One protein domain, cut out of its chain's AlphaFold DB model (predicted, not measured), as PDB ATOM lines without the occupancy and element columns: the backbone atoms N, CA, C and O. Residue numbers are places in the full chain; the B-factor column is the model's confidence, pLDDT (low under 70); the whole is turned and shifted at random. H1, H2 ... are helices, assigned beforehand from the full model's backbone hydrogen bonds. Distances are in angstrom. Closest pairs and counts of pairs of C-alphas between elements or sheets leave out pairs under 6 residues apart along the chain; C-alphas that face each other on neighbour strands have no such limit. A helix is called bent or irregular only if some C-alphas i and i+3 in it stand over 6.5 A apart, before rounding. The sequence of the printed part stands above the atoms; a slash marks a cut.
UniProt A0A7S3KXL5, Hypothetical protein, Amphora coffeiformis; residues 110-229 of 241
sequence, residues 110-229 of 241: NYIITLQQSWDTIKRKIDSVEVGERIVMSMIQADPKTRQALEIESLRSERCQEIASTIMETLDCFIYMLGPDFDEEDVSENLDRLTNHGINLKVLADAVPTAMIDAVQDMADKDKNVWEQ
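Overview. This is residues 110 to 229 of the 241 residues of the protein "Hypothetical protein" of Amphora coffeiformis (UniProt A0A7S3KXL5). H2 is crossed by H4 and, on another of its sides, by H6, while H5 folds back beside H4 as a helical hairpin. H1 meets the last residues of H4, short H3 makes a corner after H2, and residues 221 to 226 stick out, of which 224 to 226 belong to H7. The printed part has 120 residues with seven named helices, H1 to H7 in chain order, and no named strand: all helix, compact, with a radius of gyration of the C-alphas of 14.8 A and spans of 43, 35 and 22 A.

Arrangement. H1, residues 110 to 125, touches H4, residues 158 to 176, with residues 115 to 119 alone, closest at C-alphas Gln 116 and Ile 175, 6.1 A, at a shallow tilt of 29 degrees, opposite ways. H2, residues 128 to 142, touches H4 about perpendicular at 78 degrees, C-alphas Gly 132 and Ala 164 closest at 4.0 A. H3, residues 145 to 149, only just touches H2, with 3 pairs of C-alphas within 8 A and only at the corner, closest at Ile 140 and Thr 146, 5.4 A. H5, residues 184 to 196, touches H4 in their hairpin, C-alphas Thr 170 and Asn 190 closest at 5.5 A. H6, residues 201 to 222, touches H2 at a steep tilt of 56 degrees, C-alphas Ile 135 and Ala 211 closest at 5.2 A; it is apart from H4. H7, residues 224 to 229, is close to but not clearly touching H6. Every O i to N i+4 pair is within hydrogen-bond range in H1 to H5, but 16 of 18 in H6 and 0 of 2 in H7, where 1 of 3 O i to N i+3 pairs is.

Along the chain. H1 begins at C-alpha 110 (-23.191, -15.480, 51.511). H4 measures 26.9 A. H6, 31.1 A, has a kink of 29 degrees near residue 208 and is only just irregular, with C-alphas 206 and 209 6.6 A apart. H7 ends at C-alpha 229 (-7.645, -3.039, 50.446).

Size, cuts and confidence. The C-alphas farthest apart, Gln 148 and Gln 229, are 43.0 A apart. The printed part has no cut, and no link is long. Mean pLDDT of the printed part is 74.9; residues 215 to 229 are among those under 70.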
ATOM      1  N   ASN A 110     -24.442 -16.242  51.517       63.59
ATOM      2  CA  ASN A 110     -23.191 -15.480  51.511       63.59
ATOM      3  C   ASN A 110     -23.096 -14.535  50.308       63.59
ATOM      4  O   ASN A 110     -22.680 -13.398  50.471       63.59
ATOM      5  N   TYR A 111     -23.504 -14.988  49.120       64.44
ATOM      6  CA  TYR A 111     -23.509 -14.156  47.917       64.44
ATOM      7  C   TYR A 111     -24.481 -12.980  48.051       64.44
ATOM      8  O   TYR A 111     -24.127 -11.856  47.720       64.44
ATOM      9  N   ILE A 112     -25.671 -13.235  48.595       62.53
ATOM     10  CA  ILE A 112     -26.695 -12.216  48.849       62.53
ATOM     11  C   ILE A 112     -26.172 -11.148  49.816       62.53
ATOM     12  O   ILE A 112     -26.230  -9.961  49.510       62.53
ATOM     13  N   ILE A 113     -25.597 -11.570  50.949       65.56
ATOM     14  CA  ILE A 113     -25.026 -10.657  51.949       65.56
ATOM     15  C   ILE A 113     -23.892  -9.827  51.336       65.56
ATOM     16  O   ILE A 113     -23.834  -8.619  51.547       65.56
ATOM     17  N   THR A 114     -22.995 -10.453  50.567       66.50
ATOM     18  CA  THR A 114     -21.910  -9.733  49.891       66.50
ATOM     19  C   THR A 114     -22.453  -8.715  48.893       66.50
ATOM     20  O   THR A 114     -21.980  -7.584  48.881       66.50
ATOM     21  N   LEU A 115     -23.469  -9.073  48.102       66.44
ATOM     22  CA  LEU A 115     -24.074  -8.168  47.128       66.44
ATOM     23  C   LEU A 115     -24.726  -6.951  47.801       66.44
ATOM     24  O   LEU A 115     -24.478  -5.827  47.377       66.44
ATOM     25  N   GLN A 116     -25.483  -7.161  48.880       72.88
ATOM     26  CA  GLN A 116     -26.092  -6.081  49.665       72.88
ATOM     27  C   GLN A 116     -25.029  -5.149  50.271       72.88
ATOM     28  O   GLN A 116     -25.117  -3.932  50.144       72.88
ATOM     29  N   GLN A 117     -23.957  -5.705  50.845       70.31
ATOM     30  CA  GLN A 117     -22.851  -4.910  51.397       70.31
ATOM     31  C   GLN A 117     -22.091  -4.113  50.329       70.31
ATOM     32  O   GLN A 117     -21.686  -2.967  50.564       70.31
ATOM     33  N   SER A 118     -21.869  -4.709  49.155       69.56
ATOM     34  CA  SER A 118     -21.259  -4.023  48.016       69.56
ATOM     35  C   SER A 118     -22.153  -2.886  47.527       69.56
ATOM     36  O   SER A 118     -21.658  -1.781  47.317       69.56
ATOM     37  N   TRP A 119     -23.459  -3.121  47.433       77.44
ATOM     38  CA  TRP A 119     -24.442  -2.110  47.057       77.44
ATOM     39  C   TRP A 119     -24.480  -0.927  48.032       77.44
ATOM     40  O   TRP A 119     -24.367   0.221  47.610       77.44
ATOM     41  N   ASP A 120     -24.498  -1.182  49.343       76.81
ATOM     42  CA  ASP A 120     -24.426  -0.125  50.363       76.81
ATOM     43  C   ASP A 120     -23.118   0.663  50.322       76.81
ATOM     44  O   ASP A 120     -23.047   1.833  50.706       76.81
ATOM     45  N   THR A 121     -22.038   0.022  49.888       72.44
ATOM     46  CA  THR A 121     -20.750   0.692  49.702       72.44
ATOM     47  C   THR A 121     -20.777   1.592  48.470       72.44
ATOM     48  O   THR A 121     -20.291   2.717  48.554       72.44
ATOM     49  N   ILE A 122     -21.392   1.141  47.373       71.12
ATOM     50  CA  ILE A 122     -21.594   1.940  46.157       71.12
ATOM     51  C   ILE A 122     -22.469   3.160  46.471       71.12
ATOM     52  O   ILE A 122     -22.022   4.282  46.253       71.12
ATOM     53  N   LYS A 123     -23.644   2.970  47.088       77.38
ATOM     54  CA  LYS A 123     -24.568   4.068  47.438       77.38
ATOM     55  C   LYS A 123     -23.970   5.112  48.385       77.38
ATOM     56  O   LYS A 123     -24.382   6.264  48.369       77.38
ATOM     57  N   ARG A 124     -23.019   4.727  49.246       77.81
ATOM     58  CA  ARG A 124     -22.329   5.672  50.145       77.81
ATOM     59  C   ARG A 124     -21.231   6.475  49.457       77.81
ATOM     60  O   ARG A 124     -20.848   7.519  49.978       77.81
ATOM     61  N   LYS A 125     -20.667   5.954  48.368       73.00
ATOM     62  CA  LYS A 125     -19.505   6.542  47.691       73.00
ATOM     63  C   LYS A 125     -19.863   7.292  46.416       73.00
ATOM     64  O   LYS A 125     -19.141   8.219  46.062       73.00
ATOM     65  N   ILE A 126     -20.935   6.894  45.740       73.88
ATOM     66  CA  ILE A 126     -21.403   7.525  44.507       73.88
ATOM     67  C   ILE A 126     -22.749   8.175  44.765       73.88
ATOM     68  O   ILE A 126     -23.590   7.615  45.469       73.88
ATOM     69  N   ASP A 127     -22.957   9.337  44.155       81.12
ATOM     70  CA  ASP A 127     -24.288   9.904  44.043       81.12
ATOM     71  C   ASP A 127     -25.190   8.918  43.283       81.12
ATOM     72  O   ASP A 127     -24.929   8.568  42.129       81.12
ATOM     73  N   SER A 128     -26.243   8.451  43.954       80.06
ATOM     74  CA  SER A 128     -27.221   7.518  43.393       80.06
ATOM     75  C   SER A 128     -27.785   8.042  42.069       80.06
ATOM     76  O   SER A 128     -27.924   7.284  41.111       80.06
ATOM     77  N   VAL A 129     -28.028   9.354  41.974       83.19
ATOM     78  CA  VAL A 129     -28.579   9.972  40.764       83.19
ATOM     79  C   VAL A 129     -27.579   9.902  39.610       83.19
ATOM     80  O   VAL A 129     -27.974   9.556  38.501       83.19
ATOM     81  N   GLU A 130     -26.283  10.119  39.859       84.12
ATOM     82  CA  GLU A 130     -25.240  10.009  38.824       84.12
ATOM     83  C   GLU A 130     -25.171   8.583  38.250       84.12
ATOM     84  O   GLU A 130     -25.024   8.390  37.040       84.12
ATOM     85  N   VAL A 131     -25.317   7.562  39.101       82.44
ATOM     86  CA  VAL A 131     -25.363   6.162  38.652       82.44
ATOM     87  C   VAL A 131     -26.621   5.889  37.827       82.44
ATOM     88  O   VAL A 131     -26.536   5.272  36.763       82.44
ATOM     89  N   GLY A 132     -27.776   6.386  38.272       86.81
ATOM     90  CA  GLY A 132     -29.024   6.284  37.518       86.81
ATOM     91  C   GLY A 132     -28.935   6.964  36.146       86.81
ATOM     92  O   GLY A 132     -29.343   6.381  35.144       86.81
ATOM     93  N   GLU A 133     -28.322   8.148  36.057       89.75
ATOM     94  CA  GLU A 133     -28.088   8.852  34.789       89.75
ATOM     95  C   GLU A 133     -27.184   8.047  33.843       89.75
ATOM     96  O   GLU A 133     -27.466   7.955  32.646       89.75
ATOM     97  N   ARG A 134     -26.130   7.399  34.358       86.38
ATOM     98  CA  ARG A 134     -25.261   6.504  33.566       86.38
ATOM     99  C   ARG A 134     -26.010   5.285  33.033       86.38
ATOM    100  O   ARG A 134     -25.774   4.877  31.892       86.38
ATOM    101  N   ILE A 135     -26.931   4.724  33.819       84.69
ATOM    102  CA  ILE A 135     -27.815   3.645  33.357       84.69
ATOM    103  C   ILE A 135     -28.696   4.154  32.215       84.69
ATOM    104  O   ILE A 135     -28.741   3.523  31.159       84.69
ATOM    105  N   VAL A 136     -29.323   5.323  32.368       88.81
ATOM    106  CA  VAL A 136     -30.138   5.939  31.309       88.81
ATOM    107  C   VAL A 136     -29.309   6.189  30.044       88.81
ATOM    108  O   VAL A 136     -29.757   5.865  28.943       88.81
ATOM    109  N   MET A 137     -28.076   6.693  30.168       89.25
ATOM    110  CA  MET A 137     -27.172   6.853  29.023       89.25
ATOM    111  C   MET A 137     -26.868   5.518  28.344       89.25
ATOM    112  O   MET A 137     -26.938   5.434  27.118       89.25
ATOM    113  N   SER A 138     -26.581   4.475  29.120       83.44
ATOM    114  CA  SER A 138     -26.308   3.131  28.598       83.44
ATOM    115  C   SER A 138     -27.526   2.554  27.870       83.44
ATOM    116  O   SER A 138     -27.386   1.976  26.794       83.44
ATOM    117  N   MET A 139     -28.737   2.788  28.385       85.31
ATOM    118  CA  MET A 139     -29.982   2.404  27.714       85.31
ATOM    119  C   MET A 139     -30.176   3.146  26.384       85.31
ATOM    120  O   MET A 139     -30.565   2.533  25.393       85.31
ATOM    121  N   ILE A 140     -29.877   4.449  26.334       89.12
ATOM    122  CA  ILE A 140     -29.957   5.253  25.103       89.12
ATOM    123  C   ILE A 140     -28.902   4.809  24.080       89.12
ATOM    124  O   ILE A 140     -29.173   4.809  22.881       89.12
ATOM    125  N   GLN A 141     -27.704   4.428  24.527       85.25
ATOM    126  CA  GLN A 141     -26.664   3.893  23.647       85.25
ATOM    127  C   GLN A 141     -27.048   2.520  23.081       85.25
ATOM    128  O   GLN A 141     -26.837   2.273  21.893       85.25
ATOM    129  N   ALA A 142     -27.632   1.650  23.909       79.50
ATOM    130  CA  ALA A 142     -28.086   0.323  23.503       79.50
ATOM    131  C   ALA A 142     -29.299   0.381  22.558       79.50
ATOM    132  O   ALA A 142     -29.361  -0.368  21.581       79.50
ATOM    133  N   ASP A 143     -30.247   1.282  22.820       83.88
ATOM    134  CA  ASP A 143     -31.391   1.549  21.952       83.88
ATOM    135  C   ASP A 143     -31.671   3.062  21.870       83.88
ATOM    136  O   ASP A 143     -32.333   3.621  22.752       83.88
ATOM    137  N   PRO A 144     -31.246   3.737  20.783       87.12
ATOM    138  CA  PRO A 144     -31.466   5.171  20.597       87.12
ATOM    139  C   PRO A 144     -32.939   5.596  20.623       87.12
ATOM    140  O   PRO A 144     -33.233   6.755  20.926       87.12
ATOM    141  N   LYS A 145     -33.881   4.681  20.341       87.69
ATOM    142  CA  LYS A 145     -35.322   4.970  20.418       87.69
ATOM    143  C   LYS A 145     -35.787   5.186  21.855       87.69
ATOM    144  O   LYS A 145     -36.761   5.908  22.062       87.69
ATOM    145  N   THR A 146     -35.059   4.644  22.833       85.19
ATOM    146  CA  THR A 146     -35.301   4.852  24.265       85.19
ATOM    147  C   THR A 146     -35.349   6.337  24.599       85.19
ATOM    148  O   THR A 146     -36.238   6.771  25.317       85.19
ATOM    149  N   ARG A 147     -34.472   7.162  24.011       87.38
ATOM    150  CA  ARG A 147     -34.469   8.606  24.284       87.38
ATOM    151  C   ARG A 147     -35.800   9.273  23.939       87.38
ATOM    152  O   ARG A 147     -36.270  10.120  24.692       87.38
ATOM    153  N   GLN A 148     -36.385   8.899  22.803       86.31
ATOM    154  CA  GLN A 148     -37.658   9.452  22.352       86.31
ATOM    155  C   GLN A 148     -38.830   8.881  23.159       86.31
ATOM    156  O   GLN A 148     -39.736   9.629  23.500       86.31
ATOM    157  N   ALA A 149     -38.787   7.589  23.498       83.69
ATOM    158  CA  ALA A 149     -39.807   6.936  24.320       83.69
ATOM    159  C   ALA A 149     -39.874   7.498  25.749       83.69
ATOM    160  O   ALA A 149     -40.954   7.592  26.317       83.69
ATOM    161  N   LEU A 150     -38.726   7.891  26.306       85.12
ATOM    162  CA  LEU A 150     -38.619   8.482  27.641       85.12
ATOM    163  C   LEU A 150     -38.826  10.006  27.658       85.12
ATOM    164  O   LEU A 150     -38.761  10.613  28.727       85.12
ATOM    165  N   GLU A 151     -39.032  10.625  26.489       88.12
ATOM    166  CA  GLU A 151     -39.170  12.080  26.325       88.12
ATOM    167  C   GLU A 151     -37.970  12.866  26.900       88.12
ATOM    168  O   GLU A 151     -38.098  13.955  27.460       88.12
ATOM    169  N   ILE A 152     -36.754  12.316  26.764       87.19
ATOM    170  CA  ILE A 152     -35.533  12.932  27.303       87.19
ATOM    171  C   ILE A 152     -34.953  13.925  26.290       87.19
ATOM    172  O   ILE A 152     -34.187  13.576  25.380       87.19
ATOM    173  N   GLU A 153     -35.268  15.202  26.494       86.00
ATOM    174  CA  GLU A 153     -34.688  16.311  25.726       86.00
ATOM    175  C   GLU A 153     -33.189  16.479  26.015       86.00
ATOM    176  O   GLU A 153     -32.374  16.633  25.102       86.00
ATOM    177  N   SER A 154     -32.810  16.378  27.289       88.19
ATOM    178  CA  SER A 154     -31.448  16.565  27.787       88.19
ATOM    179  C   SER A 154     -31.166  15.599  28.929       88.19
ATOM    180  O   SER A 154     -32.037  15.343  29.748       88.19
ATOM    181  N   LEU A 155     -29.925  15.126  29.037       81.25
ATOM    182  CA  LEU A 155     -29.477  14.291  30.161       81.25
ATOM    183  C   LEU A 155     -29.442  15.051  31.495       81.25
ATOM    184  O   LEU A 155     -29.297  14.445  32.541       81.25
ATOM    185  N   ARG A 156     -29.585  16.382  31.455       85.50
ATOM    186  CA  ARG A 156     -29.722  17.241  32.640       85.50
ATOM    187  C   ARG A 156     -31.166  17.669  32.901       85.50
ATOM    188  O   ARG A 156     -31.385  18.610  33.657       85.50
ATOM    189  N   SER A 157     -32.139  17.089  32.197       89.12
ATOM    190  CA  SER A 157     -33.541  17.426  32.427       89.12
ATOM    191  C   SER A 157     -34.024  16.828  33.746       89.12
ATOM    192  O   SER A 157     -33.585  15.750  34.148       89.12
ATOM    193  N   GLU A 158     -34.984  17.501  34.378       90.50
ATOM    194  CA  GLU A 158     -35.702  16.980  35.547       90.50
ATOM    195  C   GLU A 158     -36.298  15.596  35.253       90.50
ATOM    196  O   GLU A 158     -36.205  14.683  36.066       90.50
ATOM    197  N   ARG A 159     -36.789  15.394  34.023       89.69
ATOM    198  CA  ARG A 159     -37.290  14.102  33.553       89.69
ATOM    199  C   ARG A 159     -36.231  12.995  33.588       89.69
ATOM    200  O   ARG A 159     -36.530  11.876  33.989       89.69
ATOM    201  N   CYS A 160     -35.000  13.289  33.167       89.81
ATOM    202  CA  CYS A 160     -33.903  12.321  33.221       89.81
ATOM    203  C   CYS A 160     -33.554  11.961  34.673       89.81
ATOM    204  O   CYS A 160     -33.321  10.793  34.967       89.81
ATOM    205  N   GLN A 161     -33.572  12.946  35.574       91.12
ATOM    206  CA  GLN A 161     -33.297  12.750  37.000       91.12
ATOM    207  C   GLN A 161     -34.393  11.939  37.700       91.12
ATOM    208  O   GLN A 161     -34.085  11.035  38.471       91.12
ATOM    209  N   GLU A 162     -35.663  12.205  37.394       90.94
ATOM    210  CA  GLU A 162     -36.809  11.438  37.896       90.94
ATOM    211  C   GLU A 162     -36.708   9.959  37.485       90.94
ATOM    212  O   GLU A 162     -36.839   9.052  38.314       90.94
ATOM    213  N   ILE A 163     -36.405   9.709  36.207       88.88
ATOM    214  CA  ILE A 163     -36.208   8.358  35.676       88.88
ATOM    215  C   ILE A 163     -35.003   7.685  36.343       88.88
ATOM    216  O   ILE A 163     -35.105   6.536  36.774       88.88
ATOM    217  N   ALA A 164     -33.877   8.392  36.463       90.62
ATOM    218  CA  ALA A 164     -32.677   7.901  37.131       90.62
ATOM    219  C   ALA A 164     -32.951   7.518  38.597       90.62
ATOM    220  O   ALA A 164     -32.553   6.433  39.021       90.62
ATOM    221  N   SER A 165     -33.680   8.355  39.344       90.06
ATOM    222  CA  SER A 165     -34.082   8.066  40.729       90.06
ATOM    223  C   SER A 165     -34.950   6.818  40.802       90.06
ATOM    224  O   SER A 165     -34.653   5.906  41.568       90.06
ATOM    225  N   THR A 166     -35.963   6.724  39.937       86.56
ATOM    226  CA  THR A 166     -36.885   5.577  39.911       86.56
ATOM    227  C   THR A 166     -36.144   4.277  39.587       86.56
ATOM    228  O   THR A 166     -36.397   3.244  40.207       86.56
ATOM    229  N   ILE A 167     -35.179   4.306  38.659       86.25
ATOM    230  CA  ILE A 167     -34.320   3.150  38.360       86.25
ATOM    231  C   ILE A 167     -33.524   2.736  39.602       86.25
ATOM    232  O   ILE A 167     -33.465   1.549  39.923       86.25
ATOM    233  N   MET A 168     -32.926   3.692  40.312       87.56
ATOM    234  CA  MET A 168     -32.115   3.397  41.491       87.56
ATOM    235  C   MET A 168     -32.942   2.888  42.670       87.56
ATOM    236  O   MET A 168     -32.522   1.926  43.306       87.56
ATOM    237  N   GLU A 169     -34.122   3.461  42.920       84.88
ATOM    238  CA  GLU A 169     -35.106   2.955  43.890       84.88
ATOM    239  C   GLU A 169     -35.476   1.503  43.572       84.88
ATOM    240  O   GLU A 169     -35.413   0.628  44.433       84.88
ATOM    241  N   THR A 170     -35.762   1.224  42.299       80.31
ATOM    242  CA  THR A 170     -36.109  -0.122  41.837       80.31
ATOM    243  C   THR A 170     -34.964  -1.112  42.072       80.31
ATOM    244  O   THR A 170     -35.185  -2.213  42.578       80.31
ATOM    245  N   LEU A 171     -33.729  -0.736  41.722       79.75
ATOM    246  CA  LEU A 171     -32.541  -1.564  41.954       79.75
ATOM    247  C   LEU A 171     -32.271  -1.782  43.441       79.75
ATOM    248  O   LEU A 171     -31.856  -2.878  43.827       79.75
ATOM    249  N   ASP A 172     -32.538  -0.770  44.265       82.56
ATOM    250  CA  ASP A 172     -32.428  -0.878  45.711       82.56
ATOM    251  C   ASP A 172     -33.381  -1.955  46.225       82.56
ATOM    252  O   ASP A 172     -32.945  -2.928  46.842       82.56
ATOM    253  N   CYS A 173     -34.657  -1.870  45.845       71.56
ATOM    254  CA  CYS A 173     -35.633  -2.895  46.179       71.56
ATOM    255  C   CYS A 173     -35.164  -4.279  45.704       71.56
ATOM    256  O   CYS A 173     -35.107  -5.192  46.522       71.56
ATOM    257  N   PHE A 174     -34.721  -4.438  44.447       70.44
ATOM    258  CA  PHE A 174     -34.213  -5.714  43.908       70.44
ATOM    259  C   PHE A 174     -33.072  -6.327  44.724       70.44
ATOM    260  O   PHE A 174     -33.043  -7.541  44.922       70.44
ATOM    261  N   ILE A 175     -32.114  -5.525  45.183       73.06
ATOM    262  CA  ILE A 175     -30.954  -6.029  45.929       73.06
ATOM    263  C   ILE A 175     -31.345  -6.402  47.361       73.06
ATOM    264  O   ILE A 175     -30.874  -7.412  47.901       73.06
ATOM    265  N   TYR A 176     -32.257  -5.646  47.963       72.00
ATOM    266  CA  TYR A 176     -32.796  -5.956  49.281       72.00
ATOM    267  C   TYR A 176     -33.807  -7.123  49.255       72.00
ATOM    268  O   TYR A 176     -33.841  -7.894  50.217       72.00
ATOM    269  N   MET A 177     -34.487  -7.374  48.122       70.50
ATOM    270  CA  MET A 177     -35.356  -8.546  47.887       70.50
ATOM    271  C   MET A 177     -34.660  -9.883  48.057       70.50
ATOM    272  O   MET A 177     -35.289 -10.905  48.319       70.50
ATOM    273  N   LEU A 178     -33.351  -9.908  47.823       65.25
ATOM    274  CA  LEU A 178     -32.589 -11.141  47.903       65.25
ATOM    275  C   LEU A 178     -32.490 -11.650  49.354       65.25
ATOM    276  O   LEU A 178     -32.099 -12.798  49.566       65.25
ATOM    277  N   GLY A 179     -32.847 -10.822  50.344       62.47
ATOM    278  CA  GLY A 179     -32.942 -11.183  51.755       62.47
ATOM    279  C   GLY A 179     -34.225 -11.947  52.133       62.47
ATOM    280  O   GLY A 179     -35.171 -12.027  51.357       62.47
ATOM    281  N   PRO A 180     -34.277 -12.534  53.342       54.56
ATOM    282  CA  PRO A 180     -35.396 -13.372  53.785       54.56
ATOM    283  C   PRO A 180     -36.681 -12.620  54.192       54.56
ATOM    284  O   PRO A 180     -37.687 -13.288  54.413       54.56
ATOM    285  N   ASP A 181     -36.661 -11.285  54.289       58.00
ATOM    286  CA  ASP A 181     -37.725 -10.467  54.910       58.00
ATOM    287  C   ASP A 181     -38.322  -9.408  53.947       58.00
ATOM    288  O   ASP A 181     -38.544  -8.267  54.339       58.00
ATOM    289  N   PHE A 182     -38.528  -9.750  52.672       63.25
ATOM    290  CA  PHE A 182     -38.934  -8.797  51.626       63.25
ATOM    291  C   PHE A 182     -40.458  -8.717  51.371       63.25
ATOM    292  O   PHE A 182     -41.169  -9.708  51.546       63.25
ATOM    293  N   ASP A 183     -40.917  -7.543  50.910       64.62
ATOM    294  CA  ASP A 183     -42.295  -7.208  50.527       64.62
ATOM    295  C   ASP A 183     -42.470  -7.056  48.998       64.62
ATOM    296  O   ASP A 183     -42.060  -6.060  48.406       64.62
ATOM    297  N   GLU A 184     -43.105  -8.044  48.354       64.69
ATOM    298  CA  GLU A 184     -43.310  -8.128  46.894       64.69
ATOM    299  C   GLU A 184     -44.039  -6.927  46.276       64.69
ATOM    300  O   GLU A 184     -43.825  -6.629  45.094       64.69
ATOM    301  N   GLU A 185     -44.840  -6.207  47.063       71.06
ATOM    302  CA  GLU A 185     -45.623  -5.068  46.584       71.06
ATOM    303  C   GLU A 185     -44.718  -3.905  46.137       71.06
ATOM    304  O   GLU A 185     -44.902  -3.393  45.027       71.06
ATOM    305  N   ASP A 186     -43.659  -3.590  46.893       65.94
ATOM    306  CA  ASP A 186     -42.744  -2.465  46.622       65.94
ATOM    307  C   ASP A 186     -42.056  -2.567  45.247       65.94
ATOM    308  O   ASP A 186     -41.806  -1.574  44.558       65.94
ATOM    309  N   VAL A 187     -41.728  -3.787  44.815       66.19
ATOM    310  CA  VAL A 187     -41.065  -4.005  43.518       66.19
ATOM    311  C   VAL A 187     -42.052  -3.984  42.374       66.19
ATOM    312  O   VAL A 187     -41.718  -3.476  41.302       66.19
ATOM    313  N   SER A 188     -43.255  -4.511  42.589       70.38
ATOM    314  CA  SER A 188     -44.308  -4.434  41.583       70.38
ATOM    315  C   SER A 188     -44.656  -2.976  41.265       70.38
ATOM    316  O   SER A 188     -44.651  -2.600  40.095       70.38
ATOM    317  N   GLU A 189     -44.797  -2.126  42.288       73.69
ATOM    318  CA  GLU A 189     -45.089  -0.700  42.119       73.69
ATOM    319  C   GLU A 189     -43.970   0.023  41.357       73.69
ATOM    320  O   GLU A 189     -44.221   0.780  40.417       73.69
ATOM    321  N   ASN A 190     -42.713  -0.248  41.705       73.12
ATOM    322  CA  ASN A 190     -41.568   0.365  41.042       73.12
ATOM    323  C   ASN A 190     -41.411  -0.085  39.578       73.12
ATOM    324  O   ASN A 190     -41.135   0.740  38.703       73.12
ATOM    325  N   LEU A 191     -41.653  -1.361  39.267       74.75
ATOM    326  CA  LEU A 191     -41.670  -1.853  37.883       74.75
ATOM    327  C   LEU A 191     -42.808  -1.238  37.062       74.75
ATOM    328  O   LEU A 191     -42.607  -0.922  35.882       74.75
ATOM    329  N   ASP A 192     -43.969  -1.027  37.677       76.31
ATOM    330  CA  ASP A 192     -45.102  -0.358  37.043       76.31
ATOM    331  C   ASP A 192     -44.779   1.105  36.760       76.31
ATOM    332  O   ASP A 192     -44.995   1.574  35.641       76.31
ATOM    333  N   ARG A 193     -44.162   1.814  37.713       77.19
ATOM    334  CA  ARG A 193     -43.655   3.179  37.503       77.19
ATOM    335  C   ARG A 193     -42.687   3.228  36.322       77.19
ATOM    336  O   ARG A 193     -42.896   4.022  35.407       77.19
ATOM    337  N   LEU A 194     -41.679   2.351  36.273       77.06
ATOM    338  CA  LEU A 194     -40.728   2.299  35.154       77.06
ATOM    339  C   LEU A 194     -41.428   2.032  33.811       77.06
ATOM    340  O   LEU A 194     -41.144   2.697  32.812       77.06
ATOM    341  N   THR A 195     -42.368   1.089  33.781       80.50
ATOM    342  CA  THR A 195     -43.122   0.753  32.565       80.50
ATOM    343  C   THR A 195     -43.993   1.928  32.110       80.50
ATOM    344  O   THR A 195     -44.013   2.247  30.922       80.50
ATOM    345  N   ASN A 196     -44.626   2.637  33.048       80.12
ATOM    346  CA  ASN A 196     -45.397   3.856  32.791       80.12
ATOM    347  C   ASN A 196     -44.522   5.021  32.306       80.12
ATOM    348  O   ASN A 196     -44.987   5.861  31.538       80.12
ATOM    349  N   HIS A 197     -43.241   5.051  32.683       78.00
ATOM    350  CA  HIS A 197     -42.253   5.960  32.099       78.00
ATOM    351  C   HIS A 197     -41.831   5.574  30.672       78.00
ATOM    352  O   HIS A 197     -41.068   6.313  30.057       78.00
ATOM    353  N   GLY A 198     -42.307   4.448  30.130       79.25
ATOM    354  CA  GLY A 198     -41.941   3.958  28.800       79.25
ATOM    355  C   GLY A 198     -40.641   3.149  28.779       79.25
ATOM    356  O   GLY A 198     -40.073   2.922  27.708       79.25
ATOM    357  N   ILE A 199     -40.146   2.706  29.941       77.00
ATOM    358  CA  ILE A 199     -38.896   1.948  30.034       77.00
ATOM    359  C   ILE A 199     -39.105   0.517  29.554       77.00
ATOM    360  O   ILE A 199     -39.919  -0.247  30.069       77.00
ATOM    361  N   ASN A 200     -38.282   0.113  28.591       80.38
ATOM    362  CA  ASN A 200     -38.178  -1.279  28.200       80.38
ATOM    363  C   ASN A 200     -37.312  -2.039  29.215       80.38
ATOM    364  O   ASN A 200     -36.087  -1.912  29.211       80.38
ATOM    365  N   LEU A 201     -37.943  -2.870  30.051       77.06
ATOM    366  CA  LEU A 201     -37.263  -3.642  31.099       77.06
ATOM    367  C   LEU A 201     -36.143  -4.554  30.572       77.06
ATOM    368  O   LEU A 201     -35.192  -4.831  31.298       77.06
ATOM    369  N   LYS A 202     -36.212  -5.002  29.310       74.19
ATOM    370  CA  LYS A 202     -35.123  -5.775  28.699       74.19
ATOM    371  C   LYS A 202     -33.895  -4.898  28.455       74.19
ATOM    372  O   LYS A 202     -32.793  -5.289  28.811       74.19
ATOM    373  N   VAL A 203     -34.102  -3.710  27.888       71.62
ATOM    374  CA  VAL A 203     -33.024  -2.735  27.652       71.62
ATOM    375  C   VAL A 203     -32.419  -2.286  28.982       71.62
ATOM    376  O   VAL A 203     -31.204  -2.175  29.092       71.62
ATOM    377  N   LEU A 204     -33.252  -2.099  30.013       73.38
ATOM    378  CA  LEU A 204     -32.789  -1.804  31.369       73.38
ATOM    379  C   LEU A 204     -31.909  -2.933  31.929       73.38
ATOM    380  O   LEU A 204     -30.810  -2.664  32.408       73.38
ATOM    381  N   ALA A 205     -32.356  -4.189  31.841       70.19
ATOM    382  CA  ALA A 205     -31.598  -5.340  32.333       70.19
ATOM    383  C   ALA A 205     -30.232  -5.502  31.643       70.19
ATOM    384  O   ALA A 205     -29.272  -5.912  32.294       70.19
ATOM    385  N   ASP A 206     -30.135  -5.150  30.358       69.44
ATOM    386  CA  ASP A 206     -28.878  -5.177  29.603       69.44
ATOM    387  C   ASP A 206     -27.961  -3.984  29.959       69.44
ATOM    388  O   ASP A 206     -26.739  -4.120  29.960       69.44
ATOM    389  N   ALA A 207     -28.532  -2.821  30.295       67.75
ATOM    390  CA  ALA A 207     -27.786  -1.595  30.589       67.75
ATOM    391  C   ALA A 207     -27.211  -1.536  32.015       67.75
ATOM    392  O   ALA A 207     -26.129  -0.985  32.222       67.75
ATOM    393  N   VAL A 208     -27.922  -2.093  33.001       72.38
ATOM    394  CA  VAL A 208     -27.543  -2.011  34.422       72.38
ATOM    395  C   VAL A 208     -26.156  -2.608  34.711       72.38
ATOM    396  O   VAL A 208     -25.367  -1.925  35.365       72.38
ATOM    397  N   PRO A 209     -25.799  -3.823  34.240       71.69
ATOM    398  CA  PRO A 209     -24.482  -4.397  34.513       71.69
ATOM    399  C   PRO A 209     -23.335  -3.527  33.991       71.69
ATOM    400  O   PRO A 209     -22.387  -3.276  34.730       71.69
ATOM    401  N   THR A 210     -23.439  -3.035  32.753       70.88
ATOM    402  CA  THR A 210     -22.414  -2.187  32.129       70.88
ATOM    403  C   THR A 210     -22.247  -0.874  32.886       70.88
ATOM    404  O   THR A 210     -21.144  -0.554  33.314       70.88
ATOM    405  N   ALA A 211     -23.345  -0.164  33.157       70.56
ATOM    406  CA  ALA A 211     -23.294   1.114  33.866       70.56
ATOM    407  C   ALA A 211     -22.748   0.981  35.299       70.56
ATOM    408  O   ALA A 211     -22.027   1.859  35.773       70.56
ATOM    409  N   MET A 212     -23.063  -0.121  35.987       68.62
ATOM    410  CA  MET A 212     -22.532  -0.400  37.324       68.62
ATOM    411  C   MET A 212     -21.038  -0.725  37.297       68.62
ATOM    412  O   MET A 212     -20.309  -0.276  38.178       68.62
ATOM    413  N   ILE A 213     -20.568  -1.474  36.295       69.12
ATOM    414  CA  ILE A 213     -19.139  -1.751  36.114       69.12
ATOM    415  C   ILE A 213     -18.382  -0.448  35.851       69.12
ATOM    416  O   ILE A 213     -17.397  -0.195  36.539       69.12
ATOM    417  N   ASP A 214     -18.878   0.400  34.950       71.12
ATOM    418  CA  ASP A 214     -18.254   1.686  34.628       71.12
ATOM    419  C   ASP A 214     -18.213   2.613  35.854       71.12
ATOM    420  O   ASP A 214     -17.189   3.228  36.148       71.12
ATOM    421  N   ALA A 215     -19.301   2.680  36.629       69.06
ATOM    422  CA  ALA A 215     -19.353   3.468  37.860       69.06
ATOM    423  C   ALA A 215     -18.356   2.960  38.920       69.06
ATOM    424  O   ALA A 215     -17.708   3.750  39.609       69.06
ATOM    425  N   VAL A 216     -18.199   1.638  39.039       67.00
ATOM    426  CA  VAL A 216     -17.226   1.021  39.950       67.00
ATOM    427  C   VAL A 216     -15.788   1.206  39.467       67.00
ATOM    428  O   VAL A 216     -14.914   1.449  40.296       67.00
ATOM    429  N   GLN A 217     -15.530   1.139  38.162       69.31
ATOM    430  CA  GLN A 217     -14.209   1.383  37.580       69.31
ATOM    431  C   GLN A 217     -13.779   2.842  37.749       69.31
ATOM    432  O   GLN A 217     -12.685   3.088  38.246       69.31
ATOM    433  N   ASP A 218     -14.669   3.802  37.485       69.19
ATOM    434  CA  ASP A 218     -14.406   5.223  37.736       69.19
ATOM    435  C   ASP A 218     -14.076   5.496  39.208       69.19
ATOM    436  O   ASP A 218     -13.212   6.318  39.523       69.19
ATOM    437  N   MET A 219     -14.753   4.811  40.136       64.38
ATOM    438  CA  MET A 219     -14.394   4.864  41.550       64.38
ATOM    439  C   MET A 219     -13.039   4.218  41.823       64.38
ATOM    440  O   MET A 219     -12.269   4.764  42.602       64.38
ATOM    441  N   ALA A 220     -12.745   3.056  41.241       60.72
ATOM    442  CA  ALA A 220     -11.470   2.375  41.433       60.72
ATOM    443  C   ALA A 220     -10.303   3.211  40.893       60.72
ATOM    444  O   ALA A 220      -9.237   3.212  41.495       60.72
ATOM    445  N   ASP A 221     -10.504   3.988  39.834       60.59
ATOM    446  CA  ASP A 221      -9.484   4.892  39.312       60.59
ATOM    447  C   ASP A 221      -9.324   6.151  40.176       60.59
ATOM    448  O   ASP A 221      -8.202   6.621  40.386       60.59
ATOM    449  N   LYS A 222     -10.420   6.664  40.755       60.19
ATOM    450  CA  LYS A 222     -10.398   7.805  41.692       60.19
ATOM    451  C   LYS A 222      -9.855   7.434  43.084       60.19
ATOM    452  O   LYS A 222      -9.165   8.243  43.696       60.19
ATOM    453  N   ASP A 223     -10.101   6.204  43.545       54.22
ATOM    454  CA  ASP A 223      -9.824   5.686  44.898       54.22
ATOM    455  C   ASP A 223      -8.933   4.420  44.884       54.22
ATOM    456  O   ASP A 223      -9.050   3.554  45.759       54.22
ATOM    457  N   LYS A 224      -8.035   4.277  43.901       50.78
ATOM    458  CA  LYS A 224      -7.249   3.049  43.635       50.78
ATOM    459  C   LYS A 224      -6.622   2.400  44.874       50.78
ATOM    460  O   LYS A 224      -6.673   1.186  45.037       50.78
ATOM    461  N   ASN A 225      -6.133   3.214  45.808       46.44
ATOM    462  CA  ASN A 225      -5.521   2.745  47.055       46.44
ATOM    463  C   ASN A 225      -6.515   2.192  48.098       46.44
ATOM    464  O   ASN A 225      -6.125   1.397  48.949       46.44
ATOM    465  N   VAL A 226      -7.784   2.614  48.077       45.41
ATOM    466  CA  VAL A 226      -8.812   2.205  49.053       45.41
ATOM    467  C   VAL A 226      -9.472   0.894  48.621       45.41
ATOM    468  O   VAL A 226      -9.739   0.028  49.456       45.41
ATOM    469  N   TRP A 227      -9.693   0.721  47.316       41.12
ATOM    470  CA  TRP A 227     -10.369  -0.441  46.730       41.12
ATOM    471  C   TRP A 227      -9.527  -1.723  46.746       41.12
ATOM    472  O   TRP A 227     -10.062  -2.783  47.077       41.12
ATOM    473  N   GLU A 228      -8.213  -1.633  46.501       42.47
ATOM    474  CA  GLU A 228      -7.275  -2.769  46.610       42.47
ATOM    475  C   GLU A 228      -7.234  -3.376  48.027       42.47
ATOM    476  O   GLU A 228      -6.893  -4.545  48.195       42.47
ATOM    477  N   GLN A 229      -7.629  -2.606  49.047       40.31
ATOM    478  CA  GLN A 229      -7.645  -3.039  50.446       40.31
ATOM    479  C   GLN A 229      -9.013  -3.549  50.929       40.31
ATOM    480  O   GLN A 229      -9.072  -4.211  51.965       40.31
TER     481      GLN A 229